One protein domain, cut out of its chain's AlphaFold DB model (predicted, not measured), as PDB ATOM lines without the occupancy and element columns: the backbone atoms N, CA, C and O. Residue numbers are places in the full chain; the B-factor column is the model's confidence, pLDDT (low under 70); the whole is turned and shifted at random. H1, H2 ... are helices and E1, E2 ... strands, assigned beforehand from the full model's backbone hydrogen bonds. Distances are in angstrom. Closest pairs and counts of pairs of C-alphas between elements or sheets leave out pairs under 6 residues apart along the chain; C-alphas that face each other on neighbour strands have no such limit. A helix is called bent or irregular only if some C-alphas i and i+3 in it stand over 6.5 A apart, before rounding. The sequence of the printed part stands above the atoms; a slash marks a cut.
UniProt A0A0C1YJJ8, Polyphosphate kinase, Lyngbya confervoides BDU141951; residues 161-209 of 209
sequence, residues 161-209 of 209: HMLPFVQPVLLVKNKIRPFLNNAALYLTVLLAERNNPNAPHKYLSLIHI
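Overview. This is residues 161 to 209 of the 209 residues of the protein "Polyphosphate kinase" of Lyngbya confervoides BDU141951 (UniProt A0A0C1YJJ8). A small twisted sheet of three strands has the short helix H1 off one end of E1, a wide loop, residues 172 to 185, joining its two edges, and a hairpin tip, residues 194 to 199, sticking out. The 49 printed residues run H1, E1, E2, E3, with sheet order E1, E3, E2, antiparallel; the class is mixed, with under half of the residues in named elements. The whole is loose, radius of gyration of the C-alphas 12.5 A, spanning 33 by 27 by 15 A.

Along the chain. Find C-alpha 161 at (38.563, 38.192, -34.851), where H1, residues 161 to 165, begins; it is only just irregular, C-alphas 161 and 164 being 6.9 A apart. Next come E1, residues 167 to 171, 12.7 A; E2, 186 to 191, 15.4 A; and E3, 203 to 208, 16.2 A, ending at C-alpha 208, (42.517, 26.213, -27.469).

Arrangement. Look at inner strand E3: N 169 of E1 is 2.8 A from O 206, and N 189 of E2 is 2.8 A from O 205, within hydrogen-bond range. E2 and E3 form a hairpin. H1, with 0 of 1 O i to N i+4 pairs and 1 of 2 O i to N i+3 pairs within range, is not on the sheet.

Size, cuts and confidence. The C-alphas farthest apart, Ala 183 and Asn 195, are 36.6 A apart. The printed part has no cut; the links E1 to E2 and E2 to E3 are long. Confidence is under 70 at residues 173, 176, 197 to 205 and 209.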
ATOM      1  N   HIS A 161      37.112  38.413 -34.794       94.38
ATOM      2  CA  HIS A 161      38.563  38.192 -34.851       94.38
ATOM      3  C   HIS A 161      39.030  36.910 -34.161       94.38
ATOM      4  O   HIS A 161      40.046  36.356 -34.566       94.38
ATOM      5  N   MET A 162      38.334  36.427 -33.126       91.56
ATOM      6  CA  MET A 162      38.811  35.291 -32.320       91.56
ATOM      7  C   MET A 162      38.074  33.992 -32.644       91.56
ATOM      8  O   MET A 162      38.704  32.944 -32.759       91.56
ATOM      9  N   LEU A 163      36.750  34.048 -32.815       91.25
ATOM     10  CA  LEU A 163      35.883  32.884 -33.005       91.25
ATOM     11  C   LEU A 163      36.339  31.941 -34.137       91.25
ATOM     12  O   LEU A 163      36.281  30.731 -33.914       91.25
ATOM     13  N   PRO A 164      36.849  32.416 -35.295       91.25
ATOM     14  CA  PRO A 164      37.358  31.526 -36.344       91.25
ATOM     15  C   PRO A 164      38.536  30.638 -35.912       91.25
ATOM     16  O   PRO A 164      38.752  29.581 -36.500       91.25
ATOM     17  N   PHE A 165      39.291  31.053 -34.891       88.44
ATOM     18  CA  PHE A 165      40.452  30.328 -34.366       88.44
ATOM     19  C   PHE A 165      40.115  29.470 -33.137       88.44
ATOM     20  O   PHE A 165      40.918  28.634 -32.721       88.44
ATOM     21  N   VAL A 166      38.922  29.641 -32.562       87.69
ATOM     22  CA  VAL A 166      38.455  28.874 -31.404       87.69
ATOM     23  C   VAL A 166      38.075  27.466 -31.855       87.69
ATOM     24  O   VAL A 166      37.043  27.255 -32.490       87.69
ATOM     25  N   GLN A 167      38.883  26.477 -31.471       84.38
ATOM     26  CA  GLN A 167      38.614  25.071 -31.765       84.38
ATOM     27  C   GLN A 167      38.125  24.332 -30.507       84.38
ATOM     28  O   GLN A 167      38.941  23.962 -29.658       84.38
ATOM     29  N   PRO A 168      36.807  24.086 -30.362       85.00
ATOM     30  CA  PRO A 168      36.289  23.273 -29.274       85.00
ATOM     31  C   PRO A 168      36.578  21.793 -29.535       85.00
ATOM     32  O   PRO A 168      36.257  21.240 -30.587       85.00
ATOM     33  N   VAL A 169      37.156  21.128 -28.542       82.94
ATOM     34  CA  VAL A 169      37.488  19.708 -28.595       82.94
ATOM     35  C   VAL A 169      36.699  18.963 -27.532       82.94
ATOM     36  O   VAL A 169      36.977  19.073 -26.337       82.94
ATOM     37  N   LEU A 170      35.717  18.176 -27.975       82.69
ATOM     38  CA  LEU A 170      34.859  17.387 -27.098       82.69
ATOM     39  C   LEU A 170      35.584  16.133 -26.597       82.69
ATOM     40  O   LEU A 170      35.912  15.225 -27.361       82.69
ATOM     41  N   LEU A 171      35.760  16.040 -25.287       81.75
ATOM     42  CA  LEU A 171      36.282  14.870 -24.602       81.75
ATOM     43  C   LEU A 171      35.112  14.004 -24.132       81.75
ATOM     44  O   LEU A 171      34.333  14.384 -23.255       81.75
ATOM     45  N   VAL A 172      35.012  12.810 -24.715       77.62
ATOM     46  CA  VAL A 172      34.025  11.789 -24.349       77.62
ATOM     47  C   VAL A 172      34.763  10.553 -23.854       77.62
ATOM     48  O   VAL A 172      35.735  10.106 -24.470       77.62
ATOM     49  N   LYS A 173      34.293   9.974 -22.744       69.69
ATOM     50  CA  LYS A 173      34.832   8.721 -22.202       69.69
ATOM     51  C   LYS A 173      34.798   7.640 -23.299       69.69
ATOM     52  O   LYS A 173      33.764   7.433 -23.923       69.69
ATOM     53  N   ASN A 174      35.932   6.973 -23.528       70.25
ATOM     54  CA  ASN A 174      36.135   5.919 -24.538       70.25
ATOM     55  C   ASN A 174      36.143   6.362 -26.019       70.25
ATOM     56  O   ASN A 174      36.040   5.509 -26.898       70.25
ATOM     57  N   LYS A 175      36.312   7.657 -26.322       74.06
ATOM     58  CA  LYS A 175      36.651   8.133 -27.679       74.06
ATOM     59  C   LYS A 175      38.138   8.490 -27.805       74.06
ATOM     60  O   LYS A 175      38.867   8.499 -26.811       74.06
ATOM     61  N   ILE A 176      38.580   8.761 -29.039       66.31
ATOM     62  CA  ILE A 176      39.947   9.200 -29.359       66.31
ATOM     63  C   ILE A 176      40.298  10.407 -28.487       66.31
ATOM     64  O   ILE A 176      39.547  11.380 -28.422       66.31
ATOM     65  N   ARG A 177      41.438  10.325 -27.798       73.44
ATOM     66  CA  ARG A 177      41.959  11.439 -27.008       73.44
ATOM     67  C   ARG A 177      42.634  12.431 -27.953       73.44
ATOM     68  O   ARG A 177      43.480  11.998 -28.735       73.44
ATOM     69  N   PRO A 178      42.284  13.720 -27.896       75.88
ATOM     70  CA  PRO A 178      42.938  14.717 -28.724       75.88
ATOM     71  C   PRO A 178      44.400  14.880 -28.315       75.88
ATOM     72  O   PRO A 178      44.759  14.708 -27.147       75.88
ATOM     73  N   PHE A 179      45.235  15.227 -29.289       79.38
ATOM     74  CA  PHE A 179      46.596  15.659 -29.021       79.38
ATOM     75  C   PHE A 179      46.562  17.077 -28.445       79.38
ATOM     76  O   PHE A 179      45.896  17.951 -28.999       79.38
ATOM     77  N   LEU A 180      47.247  17.290 -27.322       81.38
ATOM     78  CA  LEU A 180      47.366  18.598 -26.685       81.38
ATOM     79  C   LEU A 180      48.771  19.132 -26.930       81.38
ATOM     80  O   LEU A 180      49.756  18.452 -26.641       81.38
ATOM     81  N   ASN A 181      48.845  20.347 -27.462       80.31
ATOM     82  CA  ASN A 181      50.088  21.052 -27.699       80.31
ATOM     83  C   ASN A 181      50.731  21.413 -26.357       80.31
ATOM     84  O   ASN A 181      50.070  21.872 -25.423       80.31
ATOM     85  N   ASN A 182      52.044  21.216 -26.268       77.69
ATOM     86  CA  ASN A 182      52.810  21.665 -25.113       77.69
ATOM     87  C   ASN A 182      52.820  23.198 -25.054       77.69
ATOM     88  O   ASN A 182      52.914  23.848 -26.091       77.69
ATOM     89  N   ALA A 183      52.775  23.754 -23.840       76.69
ATOM     90  CA  ALA A 183      52.796  25.198 -23.573       76.69
ATOM     91  C   ALA A 183      51.648  26.014 -24.209       76.69
ATOM     92  O   ALA A 183      51.713  27.239 -24.226       76.69
ATOM     93  N   ALA A 184      50.592  25.357 -24.693       83.44
ATOM     94  CA  ALA A 184      49.370  26.023 -25.122       83.44
ATOM     95  C   ALA A 184      48.404  26.222 -23.946       83.44
ATOM     96  O   ALA A 184      48.360  25.415 -23.010       83.44
ATOM     97  N   LEU A 185      47.608  27.290 -24.012       83.56
ATOM     98  CA  LEU A 185      46.548  27.555 -23.051       83.56
ATOM     99  C   LEU A 185      45.257  26.880 -23.507       83.56
ATOM    100  O   LEU A 185      44.820  27.008 -24.649       83.56
ATOM    101  N   TYR A 186      44.639  26.160 -22.576       86.94
ATOM    102  CA  TYR A 186      43.374  25.486 -22.803       86.94
ATOM    103  C   TYR A 186      42.357  25.911 -21.756       86.94
ATOM    104  O   TYR A 186      42.595  25.775 -20.554       86.94
ATOM    105  N   LEU A 187      41.182  26.338 -22.206       88.19
ATOM    106  CA  LEU A 187      40.028  26.494 -21.337       88.19
ATOM    107  C   LEU A 187      39.243  25.189 -21.299       88.19
ATOM    108  O   LEU A 187      38.764  24.694 -22.317       88.19
ATOM    109  N   THR A 188      39.107  24.641 -20.098       88.75
ATOM    110  CA  THR A 188      38.309  23.443 -19.861       88.75
ATOM    111  C   THR A 188      36.886  23.843 -19.485       88.75
ATOM    112  O   THR A 188      36.675  24.509 -18.475       88.75
ATOM    113  N   VAL A 189      35.907  23.416 -20.279       87.62
ATOM    114  CA  VAL A 189      34.484  23.711 -20.083       87.62
ATOM    115  C   VAL A 189      33.742  22.432 -19.715       87.62
ATOM    116  O   VAL A 189      33.743  21.458 -20.470       87.62
ATOM    117  N   LEU A 190      33.096  22.438 -18.552       86.50
ATOM    118  CA  LEU A 190      32.189  21.376 -18.127       86.50
ATOM    119  C   LEU A 190      30.802  21.637 -18.708       86.50
ATOM    120  O   LEU A 190      30.226  22.701 -18.491       86.50
ATOM    121  N   LEU A 191      30.263  20.659 -19.435       83.44
ATOM    122  CA  LEU A 191      28.934  20.747 -20.033       83.44
ATOM    123  C   LEU A 191      27.982  19.762 -19.340       83.44
ATOM    124  O   LEU A 191      28.345  18.623 -19.030       83.44
ATOM    125  N   ALA A 192      26.747  20.203 -19.113       80.81
ATOM    126  CA  ALA A 192      25.655  19.393 -18.579       80.81
ATOM    127  C   ALA A 192      24.492  19.350 -19.581       80.81
ATOM    128  O   ALA A 192      24.295  20.283 -20.362       80.81
ATOM    129  N   GLU A 193      23.721  18.261 -19.574       79.44
ATOM    130  CA  GLU A 193      22.515  18.171 -20.400       79.44
ATOM    131  C   GLU A 193      21.455  19.147 -19.880       79.44
ATOM    132  O   GLU A 193      21.135  19.157 -18.692       79.44
ATOM    133  N   ARG A 194      20.862  19.932 -20.788       79.25
ATOM    134  CA  ARG A 194      19.862  20.958 -20.448       79.25
ATOM    135  C   ARG A 194      18.674  20.406 -19.648       79.25
ATOM    136  O   ARG A 194      18.149  21.102 -18.789       79.25
ATOM    137  N   ASN A 195      18.279  19.163 -19.921       79.56
ATOM    138  CA  ASN A 195      17.104  18.523 -19.322       79.56
ATOM    139  C   ASN A 195      17.426  17.707 -18.059       79.56
ATOM    140  O   ASN A 195      16.512  17.175 -17.435       79.56
ATOM    141  N   ASN A 196      18.701  17.581 -17.680       71.62
ATOM    142  CA  ASN A 196      19.098  16.901 -16.450       71.62
ATOM    143  C   ASN A 196      20.385  17.521 -15.872       71.62
ATOM    144  O   ASN A 196      21.469  16.952 -16.026       71.62
ATOM    145  N   PRO A 197      20.281  18.685 -15.202       65.31
ATOM    146  CA  PRO A 197      21.435  19.410 -14.662       65.31
ATOM    147  C   PRO A 197      22.199  18.635 -13.580       65.31
ATOM    148  O   PRO A 197      23.386  18.876 -13.382       65.31
ATOM    149  N   ASN A 198      21.523  17.705 -12.894       69.38
ATOM    150  CA  ASN A 198      22.087  16.892 -11.814       69.38
ATOM    151  C   ASN A 198      22.746  15.598 -12.317       69.38
ATOM    152  O   ASN A 198      23.342  14.863 -11.528       69.38
ATOM    153  N   ALA A 199      22.634  15.284 -13.613       62.88
ATOM    154  CA  ALA A 199      23.375  14.175 -14.193       62.88
ATOM    155  C   ALA A 199      24.883  14.479 -14.148       62.88
ATOM    156  O   ALA A 199      25.286  15.625 -14.362       62.88
ATOM    157  N   PRO A 200      25.742  13.472 -13.909       63.25
ATOM    158  CA  PRO A 200      27.186  13.673 -13.939       63.25
ATOM    159  C   PRO A 200      27.600  14.278 -15.284       63.25
ATOM    160  O   PRO A 200      27.145  13.810 -16.331       63.25
ATOM    161  N   HIS A 201      28.456  15.308 -15.251       63.34
ATOM    162  CA  HIS A 201      28.960  15.984 -16.450       63.34
ATOM    163  C   HIS A 201      29.460  14.947 -17.465       63.34
ATOM    164  O   HIS A 201      30.461  14.266 -17.243       63.34
ATOM    165  N   LYS A 202      28.731  14.796 -18.573       59.69
ATOM    166  CA  LYS A 202      29.038  13.790 -19.602       59.69
ATOM    167  C   LYS A 202      30.126  14.247 -20.568       59.69
ATOM    168  O   LYS A 202      30.717  13.409 -21.247       59.69
ATOM    169  N   TYR A 203      30.377  15.553 -20.632       62.56
ATOM    170  CA  TYR A 203      31.186  16.168 -21.671       62.56
ATOM    171  C   TYR A 203      32.118  17.222 -21.078       62.56
ATOM    172  O   TYR A 203      31.690  18.112 -20.342       62.56
ATOM    173  N   LEU A 204      33.394  17.120 -21.435       67.44
ATOM    174  CA  LEU A 204      34.405  18.133 -21.166       67.44
ATOM    175  C   LEU A 204      34.817  18.709 -22.521       67.44
ATOM    176  O   LEU A 204      35.132  17.939 -23.422       67.44
ATOM    177  N   SER A 205      34.788  20.023 -22.700       66.12
ATOM    178  CA  SER A 205      35.320  20.660 -23.908       66.12
ATOM    179  C   SER A 205      36.633  21.347 -23.578       66.12
ATOM    180  O   SER A 205      36.705  22.076 -22.593       66.12
ATOM    181  N   LEU A 206      37.660  21.134 -24.393       71.50
ATOM    182  CA  LEU A 206      38.872  21.946 -24.363       71.50
ATOM    183  C   LEU A 206      38.773  22.994 -25.459       71.50
ATOM    184  O   LEU A 206      38.480  22.659 -26.602       71.50
ATOM    185  N   ILE A 207      39.002  24.246 -25.105       73.31
ATOM    186  CA  ILE A 207      39.099  25.346 -26.054       73.31
ATOM    187  C   ILE A 207      40.557  25.773 -26.081       73.31
ATOM    188  O   ILE A 207      41.080  26.192 -25.051       73.31
ATOM    189  N   HIS A 208      41.202  25.626 -27.233       72.62
ATOM    190  CA  HIS A 208      42.517  26.213 -27.469       72.62
ATOM    191  C   HIS A 208      42.350  27.737 -27.564       72.62
ATOM    192  O   HIS A 208      41.526  28.195 -28.358       72.62
ATOM    193  N   ILE A 209      43.064  28.480 -26.713       63.84
ATOM    194  CA  ILE A 209      43.062  29.953 -26.672       63.84
ATOM    195  C   ILE A 209      44.329  30.471 -27.340       63.84
ATOM    196  O   ILE A 209      45.408  29.906 -27.051       63.84
TER     197      ILE A 209